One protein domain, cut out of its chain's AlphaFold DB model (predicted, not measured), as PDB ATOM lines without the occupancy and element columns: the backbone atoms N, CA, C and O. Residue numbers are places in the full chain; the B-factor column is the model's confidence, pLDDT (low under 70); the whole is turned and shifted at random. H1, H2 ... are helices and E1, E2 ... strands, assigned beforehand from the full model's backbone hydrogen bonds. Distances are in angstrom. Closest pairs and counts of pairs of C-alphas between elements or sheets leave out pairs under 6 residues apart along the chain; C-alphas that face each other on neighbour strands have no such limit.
ATOM      1  N   GLU A  64       4.646  56.435 -27.696       66.81
ATOM      2  CA  GLU A  64       5.788  55.747 -28.301       66.81
ATOM      3  C   GLU A  64       5.987  54.338 -27.719       66.81
ATOM      4  O   GLU A  64       6.155  53.378 -28.469       66.81
ATOM      5  N   ALA A  65       5.854  54.183 -26.399       64.44
ATOM      6  CA  ALA A  65       5.938  52.880 -25.738       64.44
ATOM      7  C   ALA A  65       4.825  51.913 -26.181       64.44
ATOM      8  O   ALA A  65       5.090  50.730 -26.402       64.44
ATOM      9  N   ILE A  66       3.590  52.404 -26.355       74.94
ATOM     10  CA  ILE A  66       2.476  51.594 -26.877       74.94
ATOM     11  C   ILE A  66       2.772  51.158 -28.313       74.94
ATOM     12  O   ILE A  66       2.677  49.975 -28.627       74.94
ATOM     13  N   ARG A  67       3.218  52.085 -29.168       74.88
ATOM     14  CA  ARG A  67       3.557  51.780 -30.566       74.88
ATOM     15  C   ARG A  67       4.659  50.738 -30.687       74.88
ATOM     16  O   ARG A  67       4.565  49.880 -31.562       74.88
ATOM     17  N   LEU A  68       5.680  50.814 -29.831       77.94
ATOM     18  CA  LEU A  68       6.771  49.844 -29.798       77.94
ATOM     19  C   LEU A  68       6.288  48.475 -29.307       77.94
ATOM     20  O   LEU A  68       6.641  47.459 -29.893       77.94
ATOM     21  N   THR A  69       5.435  48.444 -28.283       81.94
ATOM     22  CA  THR A  69       4.852  47.193 -27.769       81.94
ATOM     23  C   THR A  69       3.997  46.502 -28.833       81.94
ATOM     24  O   THR A  69       4.138  45.297 -29.052       81.94
ATOM     25  N   ASP A  70       3.175  47.265 -29.554       81.94
ATOM     26  CA  ASP A  70       2.393  46.755 -30.682       81.94
ATOM     27  C   ASP A  70       3.304  46.272 -31.817       81.94
ATOM     28  O   ASP A  70       3.050  45.221 -32.403       81.94
ATOM     29  N   ALA A  71       4.386  47.007 -32.108       80.12
ATOM     30  CA  ALA A  71       5.384  46.625 -33.110       80.12
ATOM     31  C   ALA A  71       6.006  45.265 -32.795       80.12
ATOM     32  O   ALA A  71       6.071  44.405 -33.664       80.12
ATOM     33  N   VAL A  72       6.440  45.077 -31.550       82.56
ATOM     34  CA  VAL A  72       7.097  43.851 -31.089       82.56
ATOM     35  C   VAL A  72       6.115  42.686 -31.063       82.56
ATOM     36  O   VAL A  72       6.461  41.589 -31.493       82.56
ATOM     37  N   THR A  73       4.880  42.921 -30.617       85.44
ATOM     38  CA  THR A  73       3.830  41.891 -30.620       85.44
ATOM     39  C   THR A  73       3.533  41.428 -32.045       85.44
ATOM     40  O   THR A  73       3.507  40.225 -32.295       85.44
ATOM     41  N   LEU A  74       3.405  42.370 -32.988       85.06
ATOM     42  CA  LEU A  74       3.291  42.081 -34.421       85.06
ATOM     43  C   LEU A  74       4.480  41.305 -34.960       85.06
ATOM     44  O   LEU A  74       4.295  40.356 -35.716       85.06
ATOM     45  N   ALA A  75       5.688  41.725 -34.589       81.06
ATOM     46  CA  ALA A  75       6.916  41.085 -35.024       81.06
ATOM     47  C   ALA A  75       6.949  39.618 -34.600       81.06
ATOM     48  O   ALA A  75       7.169  38.740 -35.429       81.06
ATOM     49  N   ALA A  76       6.652  39.355 -33.329       81.69
ATOM     50  CA  ALA A  76       6.641  38.008 -32.790       81.69
ATOM     51  C   ALA A  76       5.546  37.140 -33.430       81.69
ATOM     52  O   ALA A  76       5.835  36.045 -33.907       81.69
ATOM     53  N   SER A  77       4.300  37.621 -33.491       86.44
ATOM     54  CA  SER A  77       3.197  36.826 -34.045       86.44
ATOM     55  C   SER A  77       3.303  36.641 -35.558       86.44
ATOM     56  O   SER A  77       3.039  35.560 -36.063       86.44
ATOM     57  N   GLY A  78       3.690  37.687 -36.295       82.94
ATOM     58  CA  GLY A  78       3.832  37.640 -37.748       82.94
ATOM     59  C   GLY A  78       4.956  36.699 -38.166       82.94
ATOM     60  O   GLY A  78       4.765  35.871 -39.056       82.94
ATOM     61  N   ALA A  79       6.094  36.754 -37.465       82.81
ATOM     62  CA  ALA A  79       7.186  35.818 -37.691       82.81
ATOM     63  C   ALA A  79       6.804  34.375 -37.337       82.81
ATOM     64  O   ALA A  79       7.127  33.467 -38.101       82.81
ATOM     65  N   SER A  80       6.087  34.165 -36.226       86.00
ATOM     66  CA  SER A  80       5.593  32.836 -35.837       86.00
ATOM     67  C   SER A  80       4.651  32.262 -36.888       86.00
ATOM     68  O   SER A  80       4.882  31.156 -37.354       86.00
ATOM     69  N   ASN A  81       3.659  33.030 -37.345       85.44
ATOM     70  CA  ASN A  81       2.725  32.584 -38.381       85.44
ATOM     71  C   ASN A  81       3.458  32.207 -39.681       85.44
ATOM     72  O   ASN A  81       3.161  31.184 -40.293       85.44
ATOM     73  N   GLY A  82       4.456  33.002 -40.087       82.81
ATOM     74  CA  GLY A  82       5.285  32.699 -41.257       82.81
ATOM     75  C   GLY A  82       6.145  31.441 -41.086       82.81
ATOM     76  O   GLY A  82       6.380  30.726 -42.063       82.81
ATOM     77  N   ALA A  83       6.597  31.161 -39.861       86.31
ATOM     78  CA  ALA A  83       7.335  29.951 -39.514       86.31
ATOM     79  C   ALA A  83       6.432  28.713 -39.388       86.31
ATOM     80  O   ALA A  83       6.860  27.625 -39.756       86.31
ATOM     81  N   GLU A  84       5.198  28.865 -38.909       89.62
ATOM     82  CA  GLU A  84       4.199  27.794 -38.823       89.62
ATOM     83  C   GLU A  84       3.783  27.308 -40.211       89.62
ATOM     84  O   GLU A  84       3.781  26.107 -40.466       89.62
ATOM     85  N   ASP A  85       3.519  28.239 -41.126       87.81
ATOM     86  CA  ASP A  85       3.219  27.932 -42.526       87.81
ATOM     87  C   ASP A  85       4.394  27.203 -43.209       87.81
ATOM     88  O   ASP A  85       4.213  26.182 -43.868       87.81
ATOM     89  N   PHE A  86       5.629  27.643 -42.944       91.38
ATOM     90  CA  PHE A  86       6.832  26.942 -43.405       91.38
ATOM     91  C   PHE A  86       6.984  25.539 -42.797       91.38
ATOM     92  O   PHE A  86       7.390  24.605 -43.485       91.38
ATOM     93  N   ALA A  87       6.684  25.378 -41.509       90.88
ATOM     94  CA  ALA A  87       6.793  24.093 -40.831       90.88
ATOM     95  C   ALA A  87       5.739  23.083 -41.314       90.88
ATOM     96  O   ALA A  87       5.989  21.878 -41.255       90.88
ATOM     97  N   ALA A  88       4.580  23.559 -41.779       93.06
ATOM     98  CA  ALA A  88       3.513  22.716 -42.305       93.06
ATOM     99  C   ALA A  88       3.887  22.077 -43.652       93.06
ATOM    100  O   ALA A  88       3.693  20.872 -43.824       93.06
ATOM    101  N   ASP A  89       4.440  22.860 -44.583       93.44
ATOM    102  CA  ASP A  89       4.922  22.365 -45.877       93.44
ATOM    103  C   ASP A  89       6.119  23.195 -46.393       93.44
ATOM    104  O   ASP A  89       5.946  24.196 -47.099       93.44
ATOM    105  N   PRO A  90       7.362  22.787 -46.075       91.94
ATOM    106  CA  PRO A  90       8.551  23.525 -46.490       91.94
ATOM    107  C   PRO A  90       8.819  23.433 -47.999       91.94
ATOM    108  O   PRO A  90       9.467  24.324 -48.554       91.94
ATOM    109  N   GLU A  91       8.331  22.390 -48.689       93.12
ATOM    110  CA  GLU A  91       8.515  22.258 -50.139       93.12
ATOM    111  C   GLU A  91       7.590  23.212 -50.898       93.12
ATOM    112  O   GLU A  91       8.048  23.885 -51.828       93.12
ATOM    113  N   ALA A  92       6.322  23.307 -50.482       92.62
ATOM    114  CA  ALA A  92       5.371  24.264 -51.038       92.62
ATOM    115  C   ALA A  92       5.808  25.705 -50.755       92.62
ATOM    116  O   ALA A  92       5.891  26.509 -51.684       92.62
ATOM    117  N   ALA A  93       6.196  26.009 -49.511       89.75
ATOM    118  CA  ALA A  93       6.660  27.342 -49.138       89.75
ATOM    119  C   ALA A  93       7.912  27.767 -49.934       89.75
ATOM    120  O   ALA A  93       8.028  28.923 -50.336       89.75
ATOM    121  N   TYR A  94       8.840  26.843 -50.220       92.25
ATOM    122  CA  TYR A  94       9.985  27.127 -51.094       92.25
ATOM    123  C   TYR A  94       9.573  27.369 -52.553       92.25
ATOM    124  O   TYR A  94      10.152  28.224 -53.221       92.25
ATOM    125  N   ALA A  95       8.581  26.631 -53.064       92.12
ATOM    126  CA  ALA A  95       8.089  26.800 -54.432       92.12
ATOM    127  C   ALA A  95       7.384  28.150 -54.653       92.12
ATOM    128  O   ALA A  95       7.461  28.701 -55.752       92.12
ATOM    129  N   GLU A  96       6.740  28.696 -53.618       90.19
ATOM    130  CA  GLU A  96       6.178  30.056 -53.618       90.19
ATOM    131  C   GLU A  96       7.261  31.144 -53.701       90.19
ATOM    132  O   GLU A  96       7.014  32.229 -54.232       90.19
ATOM    133  N   GLY A  97       8.475  30.851 -53.227       89.31
ATOM    134  CA  GLY A  97       9.588  31.793 -53.187       89.31
ATOM    135  C   GLY A  97       9.461  32.802 -52.044       89.31
ATOM    136  O   GLY A  97       8.975  32.489 -50.957       89.31
ATOM    137  N   THR A  98       9.954  34.024 -52.258       93.00
ATOM    138  CA  THR A  98       9.853  35.085 -51.250       93.00
ATOM    139  C   THR A  98       8.398  35.501 -51.059       93.00
ATOM    140  O   THR A  98       7.761  35.976 -51.997       93.00
ATOM    141  N   SER A  99       7.899  35.367 -49.832       91.12
ATOM    142  CA  SER A  99       6.544  35.779 -49.456       91.12
ATOM    143  C   SER A  99       6.598  37.040 -48.603       91.12
ATOM    144  O   SER A  99       7.367  37.100 -47.645       91.12
ATOM    145  N   THR A 100       5.777  38.037 -48.935       93.00
ATOM    146  CA  THR A 100       5.650  39.287 -48.177       93.00
ATOM    147  C   THR A 100       4.189  39.508 -47.809       93.00
ATOM    148  O   THR A 100       3.333  39.590 -48.688       93.00
ATOM    149  N   THR A 101       3.902  39.639 -46.515       91.62
ATOM    150  CA  THR A 101       2.554  39.902 -45.986       91.62
ATOM    151  C   THR A 101       2.593  41.045 -44.976       91.62
ATOM    152  O   THR A 101       3.568  41.196 -44.247       91.62
ATOM    153  N   TYR A 102       1.532  41.849 -44.912       91.81
ATOM    154  CA  TYR A 102       1.434  42.981 -43.990       91.81
ATOM    155  C   TYR A 102       0.470  42.677 -42.848       91.81
ATOM    156  O   TYR A 102      -0.635  42.180 -43.077       91.81
ATOM    157  N   TYR A 103       0.877  43.008 -41.624       90.94
ATOM    158  CA  TYR A 103       0.072  42.813 -40.420       90.94
ATOM    159  C   TYR A 103      -0.019  44.091 -39.586       90.94
ATOM    160  O   TYR A 103       0.926  44.878 -39.531       90.94
ATOM    161  N   ALA A 104      -1.134  44.257 -38.874       89.69
ATOM    162  CA  ALA A 104      -1.343  45.326 -37.900       89.69
ATOM    163  C   ALA A 104      -1.959  44.783 -36.597       89.69
ATOM    164  O   ALA A 104      -2.662  43.770 -36.605       89.69
ATOM    165  N   VAL A 105      -1.700  45.462 -35.470       85.50
ATOM    166  CA  VAL A 105      -2.419  45.214 -34.212       85.50
ATOM    167  C   VAL A 105      -3.695  46.037 -34.247       85.50
ATOM    168  O   VAL A 105      -3.648  47.262 -34.383       85.50
ATOM    169  N   ALA A 106      -4.830  45.374 -34.068       80.25
ATOM    170  CA  ALA A 106      -6.110  46.006 -33.803       80.25
ATOM    171  C   ALA A 106      -6.723  45.358 -32.557       80.25
ATOM    172  O   ALA A 106      -6.849  44.138 -32.482       80.25
ATOM    173  N   ALA A 107      -7.076  46.171 -31.557       77.94
ATOM    174  CA  ALA A 107      -7.664  45.705 -30.294       77.94
ATOM    175  C   ALA A 107      -6.863  44.576 -29.595       77.94
ATOM    176  O   ALA A 107      -7.442  43.656 -29.023       77.94
ATOM    177  N   GLY A 108      -5.526  44.631 -29.658       74.62
ATOM    178  CA  GLY A 108      -4.637  43.634 -29.046       74.62
ATOM    179  C   GLY A 108      -4.519  42.313 -29.814       74.62
ATOM    180  O   GLY A 108      -3.871  41.392 -29.330       74.62
ATOM    181  N   SER A 109      -5.125  42.210 -30.999       80.19
ATOM    182  CA  SER A 109      -5.009  41.052 -31.887       80.19
ATOM    183  C   SER A 109      -4.281  41.428 -33.170       80.19
ATOM    184  O   SER A 109      -4.424  42.543 -33.673       80.19
ATOM    185  N   VAL A 110      -3.507  40.489 -33.703       87.62
ATOM    186  CA  VAL A 110      -2.749  40.675 -34.944       87.62
ATOM    187  C   VAL A 110      -3.568  40.142 -36.108       87.62
ATOM    188  O   VAL A 110      -4.064  39.018 -36.064       87.62
ATOM    189  N   SER A 111      -3.728  40.959 -37.145       87.94
ATOM    190  CA  SER A 111      -4.518  40.615 -38.326       87.94
ATOM    191  C   SER A 111      -3.839  41.130 -39.598       87.94
ATOM    192  O   SER A 111      -3.134  42.145 -39.526       87.94
ATOM    193  N   PRO A 112      -4.022  40.457 -40.751       89.81
ATOM    194  CA  PRO A 112      -3.565  40.975 -42.034       89.81
ATOM    195  C   PRO A 112      -4.156  42.359 -42.320       89.81
ATOM    196  O   PRO A 112      -5.317  42.627 -42.006       89.81
ATOM    197  N   CYS A 113      -3.368  43.240 -42.929       91.25
ATOM    198  CA  CYS A 113      -3.793  44.599 -43.247       91.25
ATOM    199  C   CYS A 113      -3.256  45.080 -44.599       91.25
ATOM    200  O   CYS A 113      -2.426  44.430 -45.229       91.25
ATOM    201  N   ASP A 114      -3.730  46.247 -45.035       91.38
ATOM    202  CA  ASP A 114      -3.148  46.960 -46.172       91.38
ATOM    203  C   ASP A 114      -1.764  47.532 -45.792       91.38
ATOM    204  O   ASP A 114      -1.601  47.988 -44.652       91.38
ATOM    205  N   PRO A 115      -0.779  47.564 -46.712       89.56
ATOM    206  CA  PRO A 115       0.530  48.184 -46.469       89.56
ATOM    207  C   PRO A 115       0.458  49.667 -46.073       89.56
ATOM    208  O   PRO A 115       1.375  50.177 -45.439       89.56
ATOM    209  N   SER A 116      -0.625  50.367 -46.417       88.38
ATOM    210  CA  SER A 116      -0.832  51.784 -46.088       88.38
ATOM    211  C   SER A 116      -1.344  52.006 -44.659       88.38
ATOM    212  O   SER A 116      -1.558  53.153 -44.255       88.38
ATOM    213  N   ALA A 117      -1.604  50.942 -43.891       87.38
ATOM    214  CA  ALA A 117      -2.055  51.074 -42.513       87.38
ATOM    215  C   ALA A 117      -0.962  51.713 -41.642       87.38
ATOM    216  O   ALA A 117       0.212  51.362 -41.720       87.38
ATOM    217  N   ALA A 118      -1.356  52.635 -40.760       82.62
ATOM    218  CA  ALA A 118      -0.423  53.451 -39.977       82.62
ATOM    219  C   ALA A 118       0.524  52.650 -39.059       82.62
ATOM    220  O   ALA A 118       1.538  53.177 -38.612       82.62
ATOM    221  N   ASN A 119       0.174  51.406 -38.734       83.75
ATOM    222  CA  ASN A 119       0.956  50.489 -37.909       83.75
ATOM    223  C   ASN A 119       1.278  49.174 -38.637       83.75
ATOM    224  O   ASN A 119       1.555  48.173 -37.968       83.75
ATOM    225  N   ALA A 120       1.238  49.172 -39.972       89.06
ATOM    226  CA  ALA A 120       1.615  48.015 -40.766       89.06
ATOM    227  C   ALA A 120       3.065  47.608 -40.464       89.06
ATOM    228  O   ALA A 120       3.974  48.439 -40.416       89.06
ATOM    229  N   CYS A 121       3.268  46.318 -40.240       90.31
ATOM    230  CA  CYS A 121       4.573  45.682 -40.286       90.31
ATOM    231  C   CYS A 121       4.616  44.787 -41.519       90.31
ATOM    232  O   CYS A 121       3.693  44.001 -41.743       90.31
ATOM    233  N   GLU A 122       5.689  44.894 -42.289       92.94
ATOM    234  CA  GLU A 122       5.989  43.988 -43.386       92.94
ATOM    235  C   GLU A 122       6.643  42.730 -42.814       92.94
ATOM    236  O   GLU A 122       7.639  42.811 -42.101       92.94
ATOM    237  N   VAL A 123       6.085  41.562 -43.110       92.94
ATOM    238  CA  VAL A 123       6.647  40.260 -42.758       92.94
ATOM    239  C   VAL A 123       7.094  39.591 -44.045       92.94
ATOM    240  O   VAL A 123       6.265  39.219 -44.875       92.94
ATOM    241  N   THR A 124       8.402  39.441 -44.200       94.06
ATOM    242  CA  THR A 124       9.037  38.837 -45.369       94.06
ATOM    243  C   THR A 124       9.618  37.487 -44.984       94.06
ATOM    244  O   THR A 124      10.393  37.389 -44.038       94.06
ATOM    245  N   ARG A 125       9.289  36.441 -45.733       94.12
ATOM    246  CA  ARG A 125       9.888  35.114 -45.607       94.12
ATOM    247  C   ARG A 125      10.744  34.821 -46.828       94.12
ATOM    248  O   ARG A 125      10.272  34.924 -47.958       94.12
ATOM    249  N   VAL A 126      11.980  34.403 -46.590       95.38
ATOM    250  CA  VAL A 126      12.919  33.917 -47.606       95.38
ATOM    251  C   VAL A 126      13.330  32.502 -47.230       95.38
ATOM    252  O   VAL A 126      13.625  32.248 -46.063       95.38
ATOM    253  N   ILE A 127      13.323  31.586 -48.197       96.31
ATOM    254  CA  ILE A 127      13.663  30.180 -47.971       96.31
ATOM    255  C   ILE A 127      14.791  29.777 -48.911       96.31
ATOM    256  O   ILE A 127      14.667  29.904 -50.129       96.31
ATOM    257  N   ASP A 128      15.854  29.234 -48.333       95.31
ATOM    258  CA  ASP A 128      16.954  28.601 -49.040       95.31
ATOM    259  C   ASP A 128      16.811  27.078 -48.978       95.31
ATOM    260  O   ASP A 128      16.327  26.513 -47.995       95.31
ATOM    261  N   ARG A 129      17.243  26.392 -50.039       96.31
ATOM    262  CA  ARG A 129      17.194  24.929 -50.131       96.31
ATOM    263  C   ARG A 129      18.583  24.349 -50.335       96.31
ATOM    264  O   ARG A 129      19.272  24.684 -51.297       96.31
ATOM    265  N   ASN A 130      18.936  23.381 -49.499       95.19
ATOM    266  CA  ASN A 130      20.147  22.584 -49.618       95.19
ATOM    267  C   ASN A 130      19.799  21.111 -49.874       95.19
ATOM    268  O   ASN A 130      19.265  20.417 -49.008       95.19
ATOM    269  N   VAL A 131      20.082  20.630 -51.085       94.38
ATOM    270  CA  VAL A 131      19.719  19.276 -51.526       94.38
ATOM    271  C   VAL A 131      20.865  18.299 -51.273       94.38
ATOM    272  O   VAL A 131      22.007  18.537 -51.655       94.38
ATOM    273  N   THR A 132      20.535  17.149 -50.691       91.44
ATOM    274  CA  THR A 132      21.442  16.018 -50.464       91.44
ATOM    275  C   THR A 132      20.847  14.729 -51.039       91.44
ATOM    276  O   THR A 132      19.677  14.678 -51.414       91.44
ATOM    277  N   GLN A 133      21.629  13.646 -51.083       88.44
ATOM    278  CA  GLN A 133      21.132  12.339 -51.535       88.44
ATOM    279  C   GLN A 133      20.042  11.760 -50.613       88.44
ATOM    280  O   GLN A 133      19.198  10.992 -51.063       88.44
ATOM    281  N   ALA A 134      20.059  12.119 -49.328       89.06
ATOM    282  CA  ALA A 134      19.115  11.616 -48.335       89.06
ATOM    283  C   ALA A 134      17.813  12.436 -48.266       89.06
ATOM    284  O   ALA A 134      16.875  12.019 -47.579       89.06
ATOM    285  N   GLY A 135      17.750  13.593 -48.936       93.31
ATOM    286  CA  GLY A 135      16.673  14.576 -48.803       93.31
ATOM    287  C   GLY A 135      17.150  16.020 -48.955       93.31
ATOM    288  O   GLY A 135      18.315  16.266 -49.269       93.31
ATOM    289  N   ALA A 136      16.268  16.986 -48.721       95.69
ATOM    290  CA  ALA A 136      16.569  18.412 -48.760       95.69
ATOM    291  C   ALA A 136      16.365  19.061 -47.384       95.69
ATOM    292  O   ALA A 136      15.350  18.839 -46.727       95.69
ATOM    293  N   LEU A 137      17.332  19.876 -46.963       96.06
ATOM    294  CA  LEU A 137      17.188  20.797 -45.840       96.06
ATOM    295  C   LEU A 137      16.714  22.147 -46.383       96.06
ATOM    296  O   LEU A 137      17.307  22.673 -47.325       96.06
ATOM    297  N   TYR A 138      15.656  22.684 -45.796       96.19
ATOM    298  CA  TYR A 138      15.124  24.006 -46.093       96.19
ATOM    299  C   TYR A 138      15.423  24.922 -44.916       96.19
ATOM    300  O   TYR A 138      15.120  24.562 -43.779       96.19
ATOM    301  N   ASP A 139      15.989  26.090 -45.190       95.94
ATOM    302  CA  ASP A 139      16.296  27.119 -44.203       95.94
ATOM    303  C   ASP A 139      15.412  28.334 -44.484       95.94
ATOM    304  O   ASP A 139      15.526  28.962 -45.532       95.94
ATOM    305  N   ALA A 140      14.516  28.666 -43.560       95.06
ATOM    306  CA  ALA A 140      13.638  29.819 -43.659       95.06
ATOM    307  C   ALA A 140      14.128  30.949 -42.750       95.06
ATOM    308  O   ALA A 140      14.337  30.766 -41.548       95.06
ATOM    309  N   THR A 141      14.254  32.142 -43.323       95.50
ATOM    310  CA  THR A 141      14.430  33.395 -42.591       95.50
ATOM    311  C   THR A 141      13.155  34.212 -42.730       95.50
ATOM    312  O   THR A 141      12.755  34.562 -43.840       95.50
ATOM    313  N   VAL A 142      12.509  34.506 -41.606       94.00
ATOM    314  CA  VAL A 142      11.347  35.387 -41.525       94.00
ATOM    315  C   VAL A 142      11.782  36.694 -40.875       94.00
ATOM    316  O   VAL A 142      12.207  36.717 -39.720       94.00
ATOM    317  N   THR A 143      11.688  37.786 -41.615       93.69
ATOM    318  CA  THR A 143      12.070  39.127 -41.183       93.69
ATOM    319  C   THR A 143      10.816  39.970 -41.042       93.69
ATOM    320  O   THR A 143       9.994  40.016 -41.952       93.69
ATOM    321  N   VAL A 144      10.670  40.661 -39.914       91.94
ATOM    322  CA  VAL A 144       9.616  41.658 -39.731       91.94
ATOM    323  C   VAL A 144      10.232  43.039 -39.751       91.94
ATOM    324  O   VAL A 144      11.105  43.346 -38.935       91.94
ATOM    325  N   THR A 145       9.766  43.873 -40.671       91.69
ATOM    326  CA  THR A 145      10.234  45.241 -40.834       91.69
ATOM    327  C   THR A 145       9.105  46.248 -40.660       91.69
ATOM    328  O   THR A 145       7.932  45.978 -40.929       91.69
ATOM    329  N   ARG A 146       9.461  47.431 -40.168       88.19
ATOM    330  CA  ARG A 146       8.586  48.604 -40.127       88.19
ATOM    331  C   ARG A 146       9.422  49.814 -40.496       88.19
ATOM    332  O   ARG A 146      10.516  49.977 -39.971       88.19
ATOM    333  N   ASP A 147       8.924  50.635 -41.416       86.69
ATOM    334  CA  ASP A 147       9.621  51.838 -41.891       86.69
ATOM    335  C   ASP A 147      11.069  51.569 -42.374       86.69
ATOM    336  O   ASP A 147      11.944  52.429 -42.288       86.69
ATOM    337  N   GLY A 148      11.332  50.357 -42.885       84.75
ATOM    338  CA  GLY A 148      12.655  49.911 -43.337       84.75
ATOM    339  C   GLY A 148      13.607  49.440 -42.229       84.75
ATOM    340  O   GLY A 148      14.711  48.989 -42.533       84.75
ATOM    341  N   GLU A 149      13.201  49.501 -40.960       88.12
ATOM    342  CA  GLU A 149      13.945  48.940 -39.832       88.12
ATOM    343  C   GLU A 149      13.526  47.488 -39.583       88.12
ATOM    344  O   GLU A 149      12.336  47.174 -39.524       88.12
ATOM    345  N   VAL A 150      14.505  46.597 -39.407       90.06
ATOM    346  CA  VAL A 150      14.255  45.212 -38.993       90.06
ATOM    347  C   VAL A 150      13.946  45.195 -37.500       90.06
ATOM    348  O   VAL A 150      14.828  45.404 -36.672       90.06
ATOM    349  N   LEU A 151      12.690  44.911 -37.162       88.19
ATOM    350  CA  LEU A 151      12.228  44.807 -35.780       88.19
ATOM    351  C   LEU A 151      12.510  43.429 -35.187       88.19
ATOM    352  O   LEU A 151      12.739  43.293 -33.986       88.19
ATOM    353  N   TYR A 152      12.437  42.397 -36.024       89.25
ATOM    354  CA  TYR A 152      12.582  41.018 -35.594       89.25
ATOM    355  C   TYR A 152      13.030  40.132 -36.749       89.25
ATOM    356  O   TYR A 152      12.620  40.324 -37.893       89.25
ATOM    357  N   GLU A 153      13.855  39.143 -36.433       92.06
ATOM    358  CA  GLU A 153      14.295  38.115 -37.366       92.06
ATOM    359  C   GLU A 153      14.158  36.756 -36.686       92.06
ATOM    360  O   GLU A 153      14.649  36.548 -35.574       92.06
ATOM    361  N   LEU A 154      13.493  35.832 -37.369       93.44
ATOM    362  CA  LEU A 154      13.336  34.449 -36.957       93.44
ATOM    363  C   LEU A 154      13.946  33.545 -38.018       93.44
ATOM    364  O   LEU A 154      13.622  33.650 -39.198       93.44
ATOM    365  N   LYS A 155      14.809  32.629 -37.587       94.50
ATOM    366  CA  LYS A 155      15.390  31.592 -38.439       94.50
ATOM    367  C   LYS A 155      14.893  30.233 -37.992       94.50
ATOM    368  O   LYS A 155      14.910  29.932 -36.799       94.50
ATOM    369  N   THR A 156      14.455  29.425 -38.943       93.81
ATOM    370  CA  THR A 156      13.994  28.057 -38.708       93.81
ATOM    371  C   THR A 156      14.403  27.167 -39.874       93.81
ATOM    372  O   THR A 156      14.654  27.662 -40.970       93.81
ATOM    373  N   SER A 157      14.472  25.861 -39.643       95.25
ATOM    374  CA  SER A 157      14.880  24.899 -40.662       95.25
ATOM    375  C   SER A 157      14.005  23.655 -40.598       95.25
ATOM    376  O   SER A 157      13.615  23.217 -39.516       95.25
ATOM    377  N   ALA A 158      13.727  23.061 -41.754       94.25
ATOM    378  CA  ALA A 158      12.956  21.829 -41.873       94.25
ATOM    379  C   ALA A 158      13.642  20.868 -42.847       94.25
ATOM    380  O   ALA A 158      14.085  21.262 -43.925       94.25
ATOM    381  N   TYR A 159      13.741  19.595 -42.465       94.75
ATOM    382  CA  TYR A 159      14.326  18.555 -43.308       94.75
ATOM    383  C   TYR A 159      13.237  17.685 -43.930       94.75
ATOM    384  O   TYR A 159      12.400  17.132 -43.218       94.75
ATOM    385  N   VAL A 160      13.303  17.507 -45.247       94.44
ATOM    386  CA  VAL A 160      12.427  16.614 -46.009       94.44
ATOM    387  C   VAL A 160      13.272  15.483 -46.572       94.44
ATOM    388  O   VAL A 160      14.200  15.720 -47.345       94.44
ATOM    389  N   SER A 161      12.986  14.241 -46.183       93.12
ATOM    390  CA  SER A 161      13.718  13.082 -46.693       93.12
ATOM    391  C   SER A 161      13.386  12.806 -48.159       93.12
ATOM    392  O   SER A 161      12.264  13.009 -48.622       93.12
ATOM    393  N   ALA A 162      14.367  12.290 -48.896       87.50
ATOM    394  CA  ALA A 162      14.127  11.764 -50.227       87.50
ATOM    395  C   ALA A 162      13.189  10.559 -50.098       87.50
ATOM    396  O   ALA A 162      13.476   9.613 -49.356       87.50
TER     397      ALA A 162
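What this domain is: This is residues 64 to 162 of the 238 residues of an uncharacterized protein of Slackia equolifaciens (UniProt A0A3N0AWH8). A twisted sheet of five strands curls, like part of a barrel, round one long helix, H1; the long strands E3, E4 and E5 and the helix give the rod its length. The short hairpin E1 and E2 wraps the helix on the side away from E5, and the small helix H2 packs on the same face of the sheet as H1. The printed part has 99 residues, with two named helices and five named strands that follow along the chain as H1 H2 E1 E2 E3 E4 E5, and the sheet, order E2 E1 E3 E4 E5, is antiparallel throughout. The class is mixed, helices and strands; the whole is only just compact, close to loose, with a radius of gyration of the C-alphas of 14.7 A and spans of 51 by 22 by 21 A.

Where its parts are: Begin with the sheet's long strands: E3, residues 121 to 132, is 35.6 A long; E4, residues 135 to 146, 36.0 A; and E5, residues 149 to 161, 36.5 A, ending at C-alpha 161 at (13.718, 13.082, -46.693). E5 bends by 55 degrees at residue 152. E1 holds residues 99 to 106, 22.6 A, and E2 residues 109 to 112, 10.2 A. Find C-alpha 64 at (5.788, 55.747, -28.301); from there H1 runs 35.9 A to C-alpha 88 at (3.513, 22.716, -42.305). H2 holds residues 90 to 96, 10.0 A.

How they stand to each other: Look first at E3, E4 and E5, a meander, each strand the antiparallel neighbour of the one before. In the hairpin E3 and E4, N 126 and O 141 are 2.9 A apart; in the hairpin E4 and E5, N 142 and O 154 are 2.8 A apart, both within hydrogen-bond range. On the other side of E3, E1 is staggered: its residues 99 to 103 pair with E3, N 101 to O 123 at 2.9 A, and its residues 103 to 106 pair with E2, N 106 to O 109 at 2.9 A. E2 and E5 are the edge strands and are apart. H1 is on the sheet, which curls round it: the closest C-alphas of H1 and E5 are those of Ala 75 and Tyr 152, 5.7 A, and of H1 and E2 those of Leu 74 and Val 110, 6.2 A. H2 is on the same face; its closest C-alphas to E3 are Tyr 94 and Ile 127, 5.7 A. H1 and H2 are close but not clearly touching, Phe 86 and Ala 93 having the closest C-alphas, 5.7 A, and their lines are only just about perpendicular at 73 degrees. In H1 and H2 every O i to N i+4 pair is within hydrogen-bond range.

The domain as a whole: The two C-alphas farthest apart, those of Glu 64 and Gln 133, are 51.6 A apart. The printed part has no cut and no long link; E2 to E3, with 8 residues, is short and the others are tight. Mean pLDDT of the printed part is 88.8; look to residues 64 to 65 for values under 70.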